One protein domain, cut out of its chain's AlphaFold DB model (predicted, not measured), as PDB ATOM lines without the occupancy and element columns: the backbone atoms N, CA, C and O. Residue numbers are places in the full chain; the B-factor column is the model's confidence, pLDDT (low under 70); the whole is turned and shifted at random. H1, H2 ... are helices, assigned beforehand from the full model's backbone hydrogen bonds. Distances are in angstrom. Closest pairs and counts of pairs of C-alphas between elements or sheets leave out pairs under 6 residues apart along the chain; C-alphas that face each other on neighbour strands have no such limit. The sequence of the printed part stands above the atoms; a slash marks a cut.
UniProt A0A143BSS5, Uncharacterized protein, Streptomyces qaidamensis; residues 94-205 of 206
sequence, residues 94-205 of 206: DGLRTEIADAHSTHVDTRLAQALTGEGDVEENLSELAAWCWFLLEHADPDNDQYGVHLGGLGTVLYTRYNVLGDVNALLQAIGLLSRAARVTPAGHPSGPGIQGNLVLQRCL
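What this domain is: This is residues 94 to 205 of the 206 residues of an uncharacterized protein of Streptomyces qaidamensis (UniProt A0A143BSS5). A compact bundle of six helices is built round H4, with H3 and H5 packed on it, H2 beside H3, and H1 and H6 set at steeper angles. The printed part has 112 residues with six named helices, H1 to H6 in order along the chain, which hold 88 of them, and no named strand; the class is all helix, the radius of gyration of the C-alphas is 13.4 A, and the spans are 35 by 33 by 21 A.

How they stand to each other: Start at the hub H4, residues 147 to 165. H5, residues 168 to 184, forms a hairpin with it, closest at C-alphas 155 and 174, 4.2 A. H3, residues 122 to 139, forms another, at C-alphas 133 and 154, 5.3 A. H2, residues 108 to 117, touches H3 at C-alphas 115 and 125, 5.0 A, a hairpin. H1, residues 94 to 105, touches H3 at C-alphas 101 and 136, 5.1 A. H6, residues 192 to 203, touches H4 at C-alphas 152 and 195, 6.1 A. O i to N i+4 pairs are within hydrogen-bond range throughout H2, H4, H5 and H6, 6 of 8 in H1, 13 of 14 in H3.

Where its parts are: Find C-alpha 147 at (2.791, 11.294, -13.965); H4 runs 27.1 A to C-alpha 165 at (9.189, 32.445, -29.692).

The domain as a whole: The printed part has no cut; residues 186 to 205 are under pLDDT 70.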
ATOM      1  N   ASP A  94       0.713  -3.582 -24.093       88.31
ATOM      2  CA  ASP A  94       0.048  -2.433 -23.458       88.31
ATOM      3  C   ASP A  94       0.732  -2.013 -22.145       88.31
ATOM      4  O   ASP A  94       1.004  -0.830 -21.964       88.31
ATOM      5  N   GLY A  95       1.092  -2.970 -21.278       88.88
ATOM      6  CA  GLY A  95       1.779  -2.681 -20.012       88.88
ATOM      7  C   GLY A  95       3.184  -2.090 -20.185       88.88
ATOM      8  O   GLY A  95       3.593  -1.237 -19.406       88.88
ATOM      9  N   LEU A  96       3.900  -2.467 -21.250       94.81
ATOM     10  CA  LEU A  96       5.240  -1.950 -21.534       94.81
ATOM     11  C   LEU A  96       5.209  -0.517 -22.091       94.81
ATOM     12  O   LEU A  96       6.205   0.199 -22.015       94.81
ATOM     13  N   ARG A  97       4.080  -0.069 -22.657       95.06
ATOM     14  CA  ARG A  97       3.960   1.290 -23.215       95.06
ATOM     15  C   ARG A  97       4.172   2.363 -22.153       95.06
ATOM     16  O   ARG A  97       4.863   3.338 -22.433       95.06
ATOM     17  N   THR A  98       3.618   2.172 -20.958       93.81
ATOM     18  CA  THR A  98       3.800   3.104 -19.838       93.81
ATOM     19  C   THR A  98       5.252   3.133 -19.375       93.81
ATOM     20  O   THR A  98       5.817   4.211 -19.237       93.81
ATOM     21  N   GLU A  99       5.899   1.974 -19.257       94.44
ATOM     22  CA  GLU A  99       7.316   1.880 -18.879       94.44
ATOM     23  C   GLU A  99       8.235   2.574 -19.900       94.44
ATOM     24  O   GLU A  99       9.159   3.304 -19.539       94.44
ATOM     25  N   ILE A 100       7.960   2.408 -21.200       95.88
ATOM     26  CA  ILE A 100       8.691   3.111 -22.264       95.88
ATOM     27  C   ILE A 100       8.444   4.624 -22.185       95.88
ATOM     28  O   ILE A 100       9.386   5.410 -22.336       95.88
ATOM     29  N   ALA A 101       7.201   5.050 -21.945       94.81
ATOM     30  CA  ALA A 101       6.874   6.462 -21.794       94.81
ATOM     31  C   ALA A 101       7.636   7.077 -20.607       94.81
ATOM     32  O   ALA A 101       8.268   8.129 -20.756       94.81
ATOM     33  N   ASP A 102       7.635   6.402 -19.458       92.50
ATOM     34  CA  ASP A 102       8.354   6.806 -18.251       92.50
ATOM     35  C   ASP A 102       9.861   6.902 -18.518       92.50
ATOM     36  O   ASP A 102      10.472   7.939 -18.232       92.50
ATOM     37  N   ALA A 103      10.454   5.899 -19.175       91.94
ATOM     38  CA  ALA A 103      11.865   5.909 -19.559       91.94
ATOM     39  C   ALA A 103      12.216   7.114 -20.453       91.94
ATOM     40  O   ALA A 103      13.231   7.786 -20.235       91.94
ATOM     41  N   HIS A 104      11.370   7.452 -21.429       91.44
ATOM     42  CA  HIS A 104      11.581   8.623 -22.282       91.44
ATOM     43  C   HIS A 104      11.397   9.958 -21.550       91.44
ATOM     44  O   HIS A 104      12.132  10.904 -21.848       91.44
ATOM     45  N   SER A 105      10.475  10.042 -20.587       90.12
ATOM     46  CA  SER A 105      10.197  11.277 -19.839       90.12
ATOM     47  C   SER A 105      11.429  11.808 -19.094       90.12
ATOM     48  O   SER A 105      11.660  13.015 -19.047       90.12
ATOM     49  N   THR A 106      12.295  10.907 -18.615       87.69
ATOM     50  CA  THR A 106      13.542  11.260 -17.911       87.69
ATOM     51  C   THR A 106      14.583  11.948 -18.801       87.69
ATOM     52  O   THR A 106      15.512  12.575 -18.296       87.69
ATOM     53  N   HIS A 107      14.423  11.876 -20.125       89.56
ATOM     54  CA  HIS A 107      15.357  12.431 -21.104       89.56
ATOM     55  C   HIS A 107      14.863  13.738 -21.746       89.56
ATOM     56  O   HIS A 107      15.540  14.271 -22.630       89.56
ATOM     57  N   VAL A 108      13.704  14.268 -21.329       93.06
ATOM     58  CA  VAL A 108      13.108  15.480 -21.923       93.06
ATOM     59  C   VAL A 108      14.046  16.683 -21.827       93.06
ATOM     60  O   VAL A 108      14.208  17.379 -22.823       93.06
ATOM     61  N   ASP A 109      14.737  16.884 -20.702       91.38
ATOM     62  CA  ASP A 109      15.672  18.008 -20.527       91.38
ATOM     63  C   ASP A 109      16.834  17.961 -21.529       91.38
ATOM     64  O   ASP A 109      17.190  18.969 -22.144       91.38
ATOM     65  N   THR A 110      17.395  16.771 -21.759       94.00
ATOM     66  CA  THR A 110      18.452  16.565 -22.758       94.00
ATOM     67  C   THR A 110      17.936  16.845 -24.165       94.00
ATOM     68  O   THR A 110      18.610  17.520 -24.946       94.00
ATOM     69  N   ARG A 111      16.728  16.371 -24.500       95.25
ATOM     70  CA  ARG A 111      16.118  16.631 -25.813       95.25
ATOM     71  C   ARG A 111      15.741  18.099 -25.992       95.25
ATOM     72  O   ARG A 111      15.840  18.609 -27.101       95.25
ATOM     73  N   LEU A 112      15.369  18.794 -24.921       96.62
ATOM     74  CA  LEU A 112      15.111  20.231 -24.942       96.62
ATOM     75  C   LEU A 112      16.391  21.018 -25.220       96.62
ATOM     76  O   LEU A 112      16.386  21.898 -26.078       96.62
ATOM     77  N   ALA A 113      17.501  20.669 -24.566       96.19
ATOM     78  CA  ALA A 113      18.798  21.263 -24.877       96.19
ATOM     79  C   ALA A 113      19.170  21.047 -26.354       96.19
ATOM     80  O   ALA A 113      19.554  21.996 -27.034       96.19
ATOM     81  N   GLN A 114      18.966  19.832 -26.876       95.56
ATOM     82  CA  GLN A 114      19.173  19.524 -28.295       95.56
ATOM     83  C   GLN A 114      18.251  20.330 -29.217       95.56
ATOM     84  O   GLN A 114      18.720  20.821 -30.233       95.56
ATOM     85  N   ALA A 115      16.978  20.520 -28.869       96.75
ATOM     86  CA  ALA A 115      16.050  21.314 -29.674       96.75
ATOM     87  C   ALA A 115      16.469  22.793 -29.776       96.75
ATOM     88  O   ALA A 115      16.227  23.436 -30.797       96.75
ATOM     89  N   LEU A 116      17.116  23.326 -28.733       96.94
ATOM     90  CA  LEU A 116      17.571  24.718 -28.666       96.94
ATOM     91  C   LEU A 116      18.927  24.964 -29.335       96.94
ATOM     92  O   LEU A 116      19.169  26.064 -29.828       96.94
ATOM     93  N   THR A 117      19.834  23.986 -29.292       96.06
ATOM     94  CA  THR A 117      21.217  24.145 -29.783       96.06
ATOM     95  C   THR A 117      21.534  23.304 -31.013       96.06
ATOM     96  O   THR A 117      22.651  23.373 -31.522       96.06
ATOM     97  N   GLY A 118      20.610  22.440 -31.421       90.88
ATOM     98  CA  GLY A 118      20.758  21.539 -32.552       90.88
ATOM     99  C   GLY A 118      20.715  22.264 -33.890       90.88
ATOM    100  O   GLY A 118      20.499  23.472 -33.977       90.88
ATOM    101  N   GLU A 119      20.939  21.495 -34.948       89.56
ATOM    102  CA  GLU A 119      20.733  21.968 -36.312       89.56
ATOM    103  C   GLU A 119      19.227  22.090 -36.611       89.56
ATOM    104  O   GLU A 119      18.399  21.437 -35.973       89.56
ATOM    105  N   GLY A 120      18.871  22.923 -37.590       93.25
ATOM    106  CA  GLY A 120      17.482  23.128 -38.009       93.25
ATOM    107  C   GLY A 120      16.807  24.346 -37.382       93.25
ATOM    108  O   GLY A 120      17.447  25.193 -36.754       93.25
ATOM    109  N   ASP A 121      15.506  24.461 -37.629       96.69
ATOM    110  CA  ASP A 121      14.690  25.556 -37.127       96.69
ATOM    111  C   ASP A 121      14.256  25.290 -35.676       96.69
ATOM    112  O   ASP A 121      13.717  24.236 -35.343       96.69
ATOM    113  N   VAL A 122      14.508  26.256 -34.787       96.75
ATOM    114  CA  VAL A 122      14.219  26.107 -33.350       96.75
ATOM    115  C   VAL A 122      12.714  26.007 -33.090       96.75
ATOM    116  O   VAL A 122      12.296  25.311 -32.163       96.75
ATOM    117  N   GLU A 123      11.882  26.682 -33.886       97.06
ATOM    118  CA  GLU A 123      10.432  26.586 -33.747       97.06
ATOM    119  C   GLU A 123       9.923  25.194 -34.134       97.06
ATOM    120  O   GLU A 123       9.093  24.636 -33.405       97.06
ATOM    121  N   GLU A 124      10.437  24.616 -35.216       97.19
ATOM    122  CA  GLU A 124      10.142  23.242 -35.632       97.19
ATOM    123  C   GLU A 124      10.599  22.235 -34.568       97.19
ATOM    124  O   GLU A 124       9.770  21.493 -34.037       97.19
ATOM    125  N   ASN A 125      11.858  22.311 -34.126       97.31
ATOM    126  CA  ASN A 125      12.420  21.426 -33.100       97.31
ATOM    127  C   ASN A 125      11.614  21.450 -31.784       97.31
ATOM    128  O   ASN A 125      11.345  20.409 -31.177       97.31
ATOM    129  N   LEU A 126      11.203  22.638 -31.322       97.81
ATOM    130  CA  LEU A 126      10.371  22.771 -30.121       97.81
ATOM    131  C   LEU A 126       8.940  22.265 -30.341       97.81
ATOM    132  O   LEU A 126       8.324  21.773 -29.394       97.81
ATOM    133  N   SER A 127       8.399  22.381 -31.558       97.25
ATOM    134  CA  SER A 127       7.077  21.835 -31.906       97.25
ATOM    135  C   SER A 127       7.088  20.310 -31.875       97.25
ATOM    136  O   SER A 127       6.203  19.703 -31.271       97.25
ATOM    137  N   GLU A 128       8.112  19.693 -32.466       96.75
ATOM    138  CA  GLU A 128       8.296  18.241 -32.465       96.75
ATOM    139  C   GLU A 128       8.476  17.696 -31.049       96.75
ATOM    140  O   GLU A 128       7.814  16.733 -30.659       96.75
ATOM    141  N   LEU A 129       9.316  18.347 -30.236       97.50
ATOM    142  CA  LEU A 129       9.515  17.939 -28.849       97.50
ATOM    143  C   LEU A 129       8.236  18.087 -28.016       97.50
ATOM    144  O   LEU A 129       7.945  17.218 -27.192       97.50
ATOM    145  N   ALA A 130       7.456  19.151 -28.224       97.94
ATOM    146  CA  ALA A 130       6.176  19.323 -27.542       97.94
ATOM    147  C   ALA A 130       5.177  18.226 -27.940       97.94
ATOM    148  O   ALA A 130       4.554  17.633 -27.062       97.94
ATOM    149  N   ALA A 131       5.058  17.916 -29.236       97.25
ATOM    150  CA  ALA A 131       4.208  16.832 -29.728       97.25
ATOM    151  C   ALA A 131       4.632  15.472 -29.152       97.25
ATOM    152  O   ALA A 131       3.789  14.693 -28.710       97.25
ATOM    153  N   TRP A 132       5.939  15.219 -29.072       96.81
ATOM    154  CA  TRP A 132       6.471  14.024 -28.429       96.81
ATOM    155  C   TRP A 132       6.119  13.957 -26.940       96.81
ATOM    156  O   TRP A 132       5.632  12.935 -26.472       96.81
ATOM    157  N   CYS A 133       6.300  15.046 -26.189       97.56
ATOM    158  CA  CYS A 133       5.964  15.077 -24.763       97.56
ATOM    159  C   CYS A 133       4.455  14.907 -24.508       97.56
ATOM    160  O   CYS A 133       4.073  14.306 -23.506       97.56
ATOM    161  N   TRP A 134       3.596  15.385 -25.415       97.75
ATOM    162  CA  TRP A 134       2.165  15.074 -25.388       97.75
ATOM    163  C   TRP A 134       1.906  13.580 -25.582       97.75
ATOM    164  O   TRP A 134       1.181  12.986 -24.790       97.75
ATOM    165  N   PHE A 135       2.550  12.963 -26.571       96.38
ATOM    166  CA  PHE A 135       2.427  11.530 -26.827       96.38
ATOM    167  C   PHE A 135       2.914  10.670 -25.646       96.38
ATOM    168  O   PHE A 135       2.283   9.666 -25.317       96.38
ATOM    169  N   LEU A 136       3.988  11.080 -24.959       95.94
ATOM    170  CA  LEU A 136       4.421  10.444 -23.708       95.94
ATOM    171  C   LEU A 136       3.333  10.539 -22.629       95.94
ATOM    172  O   LEU A 136       2.982   9.533 -22.016       95.94
ATOM    173  N   LEU A 137       2.759  11.731 -22.437       95.62
ATOM    174  CA  LEU A 137       1.722  11.977 -21.434       95.62
ATOM    175  C   LEU A 137       0.434  11.175 -21.693       95.62
ATOM    176  O   LEU A 137      -0.235  10.794 -20.736       95.62
ATOM    177  N   GLU A 138       0.087  10.906 -22.955       94.62
ATOM    178  CA  GLU A 138      -1.054  10.054 -23.335       94.62
ATOM    179  C   GLU A 138      -0.883   8.586 -22.912       94.62
ATOM    180  O   GLU A 138      -1.876   7.880 -22.744       94.62
ATOM    181  N   HIS A 139       0.360   8.140 -22.715       94.31
ATOM    182  CA  HIS A 139       0.710   6.768 -22.338       94.31
ATOM    183  C   HIS A 139       1.209   6.636 -20.894       94.31
ATOM    184  O   HIS A 139       1.481   5.526 -20.430       94.31
ATOM    185  N   ALA A 140       1.323   7.755 -20.185       92.56
ATOM    186  CA  ALA A 140       1.654   7.785 -18.773       92.56
ATOM    187  C   ALA A 140       0.459   7.317 -17.932       92.56
ATOM    188  O   ALA A 140      -0.686   7.674 -18.215       92.56
ATOM    189  N   ASP A 141       0.732   6.577 -16.860       91.56
ATOM    190  CA  ASP A 141      -0.286   6.210 -15.877       91.56
ATOM    191  C   ASP A 141      -0.581   7.413 -14.956       91.56
ATOM    192  O   ASP A 141       0.321   7.852 -14.238       91.56
ATOM    193  N   PRO A 142      -1.814   7.967 -14.948       90.94
ATOM    194  CA  PRO A 142      -2.187   9.087 -14.086       90.94
ATOM    195  C   PRO A 142      -2.099   8.805 -12.584       90.94
ATOM    196  O   PRO A 142      -2.021   9.763 -11.810       90.94
ATOM    197  N   ASP A 143      -2.142   7.531 -12.190       87.81
ATOM    198  CA  ASP A 143      -2.097   7.087 -10.798       87.81
ATOM    199  C   ASP A 143      -0.661   6.764 -10.332       87.81
ATOM    200  O   ASP A 143      -0.441   6.525  -9.143       87.81
ATOM    201  N   ASN A 144       0.323   6.808 -11.239       83.69
ATOM    202  CA  ASN A 144       1.739   6.597 -10.938       83.69
ATOM    203  C   ASN A 144       2.446   7.912 -10.556       83.69
ATOM    204  O   ASN A 144       2.278   8.974 -11.159       83.69
ATOM    205  N   ASP A 145       3.341   7.787  -9.587       81.19
ATOM    206  CA  ASP A 145       4.381   8.709  -9.146       81.19
ATOM    207  C   ASP A 145       5.160   9.434 -10.274       81.19
ATOM    208  O   ASP A 145       5.675  10.542 -10.065       81.19
ATOM    209  N   GLN A 146       5.266   8.841 -11.468       85.94
ATOM    210  CA  GLN A 146       5.919   9.449 -12.637       85.94
ATOM    211  C   GLN A 146       5.028  10.427 -13.414       85.94
ATOM    212  O   GLN A 146       5.545  11.264 -14.157       85.94
ATOM    213  N   TYR A 147       3.708  10.427 -13.214       91.44
ATOM    214  CA  TYR A 147       2.791  11.294 -13.965       91.44
ATOM    215  C   TYR A 147       3.128  12.787 -13.834       91.44
ATOM    216  O   TYR A 147       3.033  13.563 -14.789       91.44
ATOM    217  N   GLY A 148       3.586  13.203 -12.649       91.44
ATOM    218  CA  GLY A 148       4.058  14.566 -12.411       91.44
ATOM    219  C   GLY A 148       5.284  14.941 -13.247       91.44
ATOM    220  O   GLY A 148       5.415  16.101 -13.641       91.44
ATOM    221  N   VAL A 149       6.156  13.975 -13.557       91.06
ATOM    222  CA  VAL A 149       7.360  14.176 -14.375       91.06
ATOM    223  C   VAL A 149       6.967  14.441 -15.824       91.06
ATOM    224  O   VAL A 149       7.443  15.417 -16.399       91.06
ATOM    225  N   HIS A 150       6.023  13.675 -16.381       94.44
ATOM    226  CA  HIS A 150       5.479  13.913 -17.727       94.44
ATOM    227  C   HIS A 150       4.861  15.306 -17.868       94.44
ATOM    228  O   HIS A 150       5.199  16.063 -18.781       94.44
ATOM    229  N   LEU A 151       3.995  15.679 -16.919       95.69
ATOM    230  CA  LEU A 151       3.375  17.006 -16.879       95.69
ATOM    231  C   LEU A 151       4.422  18.122 -16.759       95.69
ATOM    232  O   LEU A 151       4.323  19.148 -17.436       95.69
ATOM    233  N   GLY A 152       5.415  17.925 -15.890       93.00
ATOM    234  CA  GLY A 152       6.501  18.872 -15.659       93.00
ATOM    235  C   GLY A 152       7.399  19.050 -16.881       93.00
ATOM    236  O   GLY A 152       7.722  20.184 -17.235       93.00
ATOM    237  N   GLY A 153       7.763  17.953 -17.546       94.88
ATOM    238  CA  GLY A 153       8.577  17.952 -18.760       94.88
ATOM    239  C   GLY A 153       7.888  18.700 -19.897       94.88
ATOM    240  O   GLY A 153       8.433  19.674 -20.414       94.88
ATOM    241  N   LEU A 154       6.640  18.336 -20.220       97.69
ATOM    242  CA  LEU A 154       5.859  19.033 -21.247       97.69
ATOM    243  C   LEU A 154       5.647  20.517 -20.904       97.69
ATOM    244  O   LEU A 154       5.807  21.386 -21.761       97.69
ATOM    245  N   GLY A 155       5.324  20.825 -19.643       97.25
ATOM    246  CA  GLY A 155       5.181  22.202 -19.176       97.25
ATOM    247  C   GLY A 155       6.462  23.025 -19.357       97.25
ATOM    248  O   GLY A 155       6.397  24.182 -19.767       97.25
ATOM    249  N   THR A 156       7.626  22.418 -19.126       96.25
ATOM    250  CA  THR A 156       8.944  23.054 -19.296       96.25
ATOM    251  C   THR A 156       9.263  23.321 -20.766       96.25
ATOM    252  O   THR A 156       9.716  24.417 -21.107       96.25
ATOM    253  N   VAL A 157       8.964  22.372 -21.658       97.81
ATOM    254  CA  VAL A 157       9.110  22.551 -23.114       97.81
ATOM    255  C   VAL A 157       8.233  23.706 -23.610       97.81
ATOM    256  O   VAL A 157       8.722  24.601 -24.300       97.81
ATOM    257  N   LEU A 158       6.958  23.747 -23.212       98.25
ATOM    258  CA  LEU A 158       6.023  24.801 -23.624       98.25
ATOM    259  C   LEU A 158       6.383  26.177 -23.044       98.25
ATOM    260  O   LEU A 158       6.289  27.188 -23.739       98.25
ATOM    261  N   TYR A 159       6.854  26.226 -21.798       97.44
ATOM    262  CA  TYR A 159       7.369  27.459 -21.205       97.44
ATOM    263  C   TYR A 159       8.610  27.973 -21.949       97.44
ATOM    264  O   TYR A 159       8.742  29.168 -22.218       97.44
ATOM    265  N   THR A 160       9.502  27.065 -22.343       96.75
ATOM    266  CA  THR A 160      10.694  27.405 -23.127       96.75
ATOM    267  C   THR A 160      10.314  27.927 -24.510       96.75
ATOM    268  O   THR A 160      10.843  28.950 -24.941       96.75
ATOM    269  N   ARG A 161       9.329  27.303 -25.169       97.38
ATOM    270  CA  ARG A 161       8.754  27.787 -26.432       97.38
ATOM    271  C   ARG A 161       8.218  29.212 -26.310       97.38
ATOM    272  O   ARG A 161       8.509  30.035 -27.173       97.38
ATOM    273  N   TYR A 162       7.505  29.534 -25.231       97.44
ATOM    274  CA  TYR A 162       7.085  30.910 -24.958       97.44
ATOM    275  C   TYR A 162       8.279  31.868 -24.838       97.44
ATOM    276  O   TYR A 162       8.280  32.916 -25.476       97.44
ATOM    277  N   ASN A 163       9.308  31.509 -24.067       97.25
ATOM    278  CA  ASN A 163      10.464  32.388 -23.862       97.25
ATOM    279  C   ASN A 163      11.248  32.662 -25.150       97.25
ATOM    280  O   ASN A 163      11.770  33.760 -25.325       97.25
ATOM    281  N   VAL A 164      11.345  31.668 -26.036       96.50
ATOM    282  CA  VAL A 164      12.119  31.773 -27.278       96.50
ATOM    283  C   VAL A 164      11.306  32.418 -28.404       96.50
ATOM    284  O   VAL A 164      11.843  33.238 -29.142       96.50
ATOM    285  N   LEU A 165      10.019  32.077 -28.534       96.69
ATOM    286  CA  LEU A 165       9.189  32.445 -29.692       96.69
ATOM    287  C   LEU A 165       8.081  33.460 -29.375       96.69
ATOM    288  O   LEU A 165       7.406  33.941 -30.281       96.69
ATOM    289  N   GLY A 166       7.847  33.779 -28.100       95.69
ATOM    290  CA  GLY A 166       6.741  34.642 -27.677       95.69
ATOM    291  C   GLY A 166       5.357  33.990 -27.791       95.69
ATOM    292  O   GLY A 166       4.348  34.696 -27.801       95.69
ATOM    293  N   ASP A 167       5.283  32.658 -27.876       96.50
ATOM    294  CA  ASP A 167       4.030  31.907 -28.018       96.50
ATOM    295  C   ASP A 167       3.202  31.938 -26.718       96.50
ATOM    296  O   ASP A 167       3.371  31.129 -25.803       96.50
ATOM    297  N   VAL A 168       2.287  32.903 -26.626       96.19
ATOM    298  CA  VAL A 168       1.414  33.093 -25.454       96.19
ATOM    299  C   VAL A 168       0.499  31.885 -25.214       96.19
ATOM    300  O   VAL A 168       0.165  31.586 -24.065       96.19
ATOM    301  N   ASN A 169       0.113  31.148 -26.261       95.56
ATOM    302  CA  ASN A 169      -0.707  29.948 -26.091       95.56
ATOM    303  C   ASN A 169       0.098  28.824 -25.430       95.56
ATOM    304  O   ASN A 169      -0.442  28.107 -24.584       95.56
ATOM    305  N   ALA A 170       1.384  28.696 -25.769       96.75
ATOM    306  CA  ALA A 170       2.288  27.771 -25.092       96.75
ATOM    307  C   ALA A 170       2.452  28.132 -23.606       96.75
ATOM    308  O   ALA A 170       2.398  27.242 -22.758       96.75
ATOM    309  N   LEU A 171       2.538  29.424 -23.261       97.00
ATOM    310  CA  LEU A 171       2.595  29.868 -21.862       97.00
ATOM    311  C   LEU A 171       1.355  29.450 -21.059       97.00
ATOM    312  O   LEU A 171       1.480  28.914 -19.958       97.00
ATOM    313  N   LEU A 172       0.154  29.679 -21.598       96.69
ATOM    314  CA  LEU A 172      -1.092  29.324 -20.908       96.69
ATOM    315  C   LEU A 172      -1.182  27.816 -20.643       96.69
ATOM    316  O   LEU A 172      -1.569  27.396 -19.549       96.69
ATOM    317  N   GLN A 173      -0.776  27.000 -21.618       97.12
ATOM    318  CA  GLN A 173      -0.713  25.547 -21.461       97.12
ATOM    319  C   GLN A 173       0.349  25.131 -20.434       97.12
ATOM    320  O   GLN A 173       0.062  24.308 -19.562       97.12
ATOM    321  N   ALA A 174       1.536  25.741 -20.477       96.81
ATOM    322  CA  ALA A 174       2.613  25.481 -19.527       96.81
ATOM    323  C   ALA A 174       2.172  25.738 -18.081       96.81
ATOM    324  O   ALA A 174       2.373  24.887 -17.216       96.81
ATOM    325  N   ILE A 175       1.493  26.862 -17.816       94.94
ATOM    326  CA  ILE A 175       0.961  27.185 -16.483       94.94
ATOM    327  C   ILE A 175      -0.002  26.095 -16.003       94.94
ATOM    328  O   ILE A 175       0.088  25.658 -14.851       94.94
ATOM    329  N   GLY A 176      -0.915  25.641 -16.866       94.94
ATOM    330  CA  GLY A 176      -1.873  24.589 -16.530       94.94
ATOM    331  C   GLY A 176      -1.190  23.269 -16.165       94.94
ATOM    332  O   GLY A 176      -1.513  22.667 -15.135       94.94
ATOM    333  N   LEU A 177      -0.218  22.849 -16.976       95.56
ATOM    334  CA  LEU A 177       0.515  21.596 -16.802       95.56
ATOM    335  C   LEU A 177       1.432  21.624 -15.579       95.56
ATOM    336  O   LEU A 177       1.342  20.726 -14.744       95.56
ATOM    337  N   LEU A 178       2.231  22.680 -15.402       93.25
ATOM    338  CA  LEU A 178       3.116  22.838 -14.241       93.25
ATOM    339  C   LEU A 178       2.319  22.931 -12.935       93.25
ATOM    340  O   LEU A 178       2.673  22.302 -11.938       93.25
ATOM    341  N   SER A 179       1.177  23.626 -12.948       91.38
ATOM    342  CA  SER A 179       0.283  23.670 -11.785       91.38
ATOM    343  C   SER A 179      -0.322  22.302 -11.468       91.38
ATOM    344  O   SER A 179      -0.555  21.985 -10.301       91.38
ATOM    345  N   ARG A 180      -0.607  21.479 -12.486       92.06
ATOM    346  CA  ARG A 180      -1.073  20.103 -12.280       92.06
ATOM    347  C   ARG A 180       0.052  19.227 -11.733       92.06
ATOM    348  O   ARG A 180      -0.202  18.531 -10.755       92.06
ATOM    349  N   ALA A 181       1.265  19.333 -12.278       91.06
ATOM    350  CA  ALA A 181       2.458  18.646 -11.779       91.06
ATOM    351  C   ALA A 181       2.691  18.945 -10.285       91.06
ATOM    352  O   ALA A 181       2.838  18.029  -9.482       91.06
ATOM    353  N   ALA A 182       2.590  20.219  -9.884       86.25
ATOM    354  CA  ALA A 182       2.720  20.645  -8.487       86.25
ATOM    355  C   ALA A 182       1.702  19.992  -7.540       86.25
ATOM    356  O   ALA A 182       1.998  19.763  -6.369       86.25
ATOM    357  N   ARG A 183       0.479  19.738  -8.023       87.12
ATOM    358  CA  ARG A 183      -0.583  19.118  -7.219       87.12
ATOM    359  C   ARG A 183      -0.400  17.614  -7.073       87.12
ATOM    360  O   ARG A 183      -0.735  17.089  -6.018       87.12
ATOM    361  N   VAL A 184       0.082  16.940  -8.118       86.38
ATOM    362  CA  VAL A 184       0.231  15.475  -8.124       86.38
ATOM    363  C   VAL A 184       1.558  15.004  -7.534       86.38
ATOM    364  O   VAL A 184       1.674  13.835  -7.199       86.38
ATOM    365  N   THR A 185       2.536  15.894  -7.331       72.94
ATOM    366  CA  THR A 185       3.802  15.537  -6.671       72.94
ATOM    367  C   THR A 185       4.071  16.402  -5.434       72.94
ATOM    368  O   THR A 185       4.733  17.440  -5.527       72.94
ATOM    369  N   PRO A 186       3.573  15.996  -4.247       59.69
ATOM    370  CA  PRO A 186       3.825  16.704  -2.997       59.69
ATOM    371  C   PRO A 186       5.309  16.676  -2.598       59.69
ATOM    372  O   PRO A 186       6.067  15.773  -2.955       59.69
ATOM    373  N   ALA A 187       5.740  17.652  -1.797       52.16
ATOM    374  CA  ALA A 187       7.095  17.675  -1.251       52.16
ATOM    375  C   ALA A 187       7.374  16.422  -0.393       52.16
ATOM    376  O   ALA A 187       6.614  16.125   0.527       52.16
ATOM    377  N   GLY A 188       8.471  15.711  -0.685       51.69
ATOM    378  CA  GLY A 188       8.848  14.442  -0.037       51.69
ATOM    379  C   GLY A 188       8.735  13.208  -0.941       51.69
ATOM    380  O   GLY A 188       9.104  12.114  -0.526       51.69
ATOM    381  N   HIS A 189       8.258  13.391  -2.170       54.03
ATOM    382  CA  HIS A 189       8.101  12.333  -3.158       54.03
ATOM    383  C   HIS A 189       9.424  11.966  -3.870       54.03
ATOM    384  O   HIS A 189      10.210  12.880  -4.149       54.03
ATOM    385  N   PRO A 190       9.682  10.687  -4.220       56.84
ATOM    386  CA  PRO A 190      10.928  10.250  -4.867       56.84
ATOM    387  C   PRO A 190      11.241  10.964  -6.195       56.84
ATOM    388  O   PRO A 190      12.385  11.343  -6.431       56.84
ATOM    389  N   SER A 191      10.224  11.236  -7.020       55.31
ATOM    390  CA  SER A 191      10.315  12.033  -8.267       55.31
ATOM    391  C   SER A 191      10.389  13.555  -8.031       55.31
ATOM    392  O   SER A 191      10.501  14.347  -8.968       55.31
ATOM    393  N   GLY A 192      10.343  13.989  -6.769       49.91
ATOM    394  CA  GLY A 192      10.319  15.389  -6.350       49.91
ATOM    395  C   GLY A 192      11.502  16.262  -6.801       49.91
ATOM    396  O   GLY A 192      11.248  17.428  -7.100       49.91
ATOM    397  N   PRO A 193      12.762  15.785  -6.891       55.47
ATOM    398  CA  PRO A 193      13.895  16.652  -7.232       55.47
ATOM    399  C   PRO A 193      13.802  17.285  -8.629       55.47
ATOM    400  O   PRO A 193      14.048  18.482  -8.767       55.47
ATOM    401  N   GLY A 194      13.397  16.518  -9.650       57.38
ATOM    402  CA  GLY A 194      13.252  17.027 -11.023       57.38
ATOM    403  C   GLY A 194      12.085  18.008 -11.160       57.38
ATOM    404  O   GLY A 194      12.219  19.088 -11.730       57.38
ATOM    405  N   ILE A 195      10.952  17.688 -10.529       57.50
ATOM    406  CA  ILE A 195       9.758  18.541 -10.550       57.50
ATOM    407  C   ILE A 195       9.992  19.836  -9.763       57.50
ATOM    408  O   ILE A 195       9.548  20.895 -10.194       57.50
ATOM    409  N   GLN A 196      10.740  19.805  -8.654       56.34
ATOM    410  CA  GLN A 196      11.079  21.014  -7.896       56.34
ATOM    411  C   GLN A 196      11.886  22.023  -8.719       56.34
ATOM    412  O   GLN A 196      11.611  23.216  -8.606       56.34
ATOM    413  N   GLY A 197      12.807  21.575  -9.580       54.78
ATOM    414  CA  GLY A 197      13.502  22.456 -10.529       54.78
ATOM    415  C   GLY A 197      12.523  23.196 -11.449       54.78
ATOM    416  O   GLY A 197      12.584  24.421 -11.572       54.78
ATOM    417  N   ASN A 198      11.538  22.474 -11.985       54.06
ATOM    418  CA  ASN A 198      10.525  23.023 -12.893       54.06
ATOM    419  C   ASN A 198       9.513  23.937 -12.173       54.06
ATOM    420  O   ASN A 198       9.077  24.953 -12.712       54.06
ATOM    421  N   LEU A 199       9.178  23.638 -10.914       57.47
ATOM    422  CA  LEU A 199       8.319  24.490 -10.080       57.47
ATOM    423  C   LEU A 199       9.024  25.764  -9.597       57.47
ATOM    424  O   LEU A 199       8.371  26.792  -9.400       57.47
ATOM    425  N   VAL A 200      10.348  25.732  -9.409       53.81
ATOM    426  CA  VAL A 200      11.134  26.942  -9.128       53.81
ATOM    427  C   VAL A 200      11.068  27.903 -10.318       53.81
ATOM    428  O   VAL A 200      10.866  29.094 -10.096       53.81
ATOM    429  N   LEU A 201      11.108  27.402 -11.558       50.69
ATOM    430  CA  LEU A 201      10.901  28.233 -12.753       50.69
ATOM    431  C   LEU A 201       9.518  28.906 -12.756       50.69
ATOM    432  O   LEU A 201       9.431  30.097 -13.048       50.69
ATOM    433  N   GLN A 202       8.457  28.200 -12.342       52.69
ATOM    434  CA  GLN A 202       7.117  28.791 -12.203       52.69
ATOM    435  C   GLN A 202       7.079  29.932 -11.173       52.69
ATOM    436  O   GLN A 202       6.379  30.919 -11.368       52.69
ATOM    437  N   ARG A 203       7.821  29.816 -10.064       47.81
ATOM    438  CA  ARG A 203       7.862  30.840  -9.002       47.81
ATOM    439  C   ARG A 203       8.697  32.072  -9.355       47.81
ATOM    440  O   ARG A 203       8.596  33.074  -8.654       47.81
ATOM    441  N   CYS A 204       9.519  31.994 -10.398       45.31
ATOM    442  CA  CYS A 204      10.307  33.114 -10.911       45.31
ATOM    443  C   CYS A 204       9.595  33.901 -12.026       45.31
ATOM    444  O   CYS A 204      10.138  34.905 -12.486       45.31
ATOM    445  N   LEU A 205       8.403  33.469 -12.449       39.84
ATOM    446  CA  LEU A 205       7.533  34.239 -13.338       39.84
ATOM    447  C   LEU A 205       6.960  35.462 -12.587       39.84
ATOM    448  O   LEU A 205       6.503  35.289 -11.455       39.84
TER     449      LEU A 205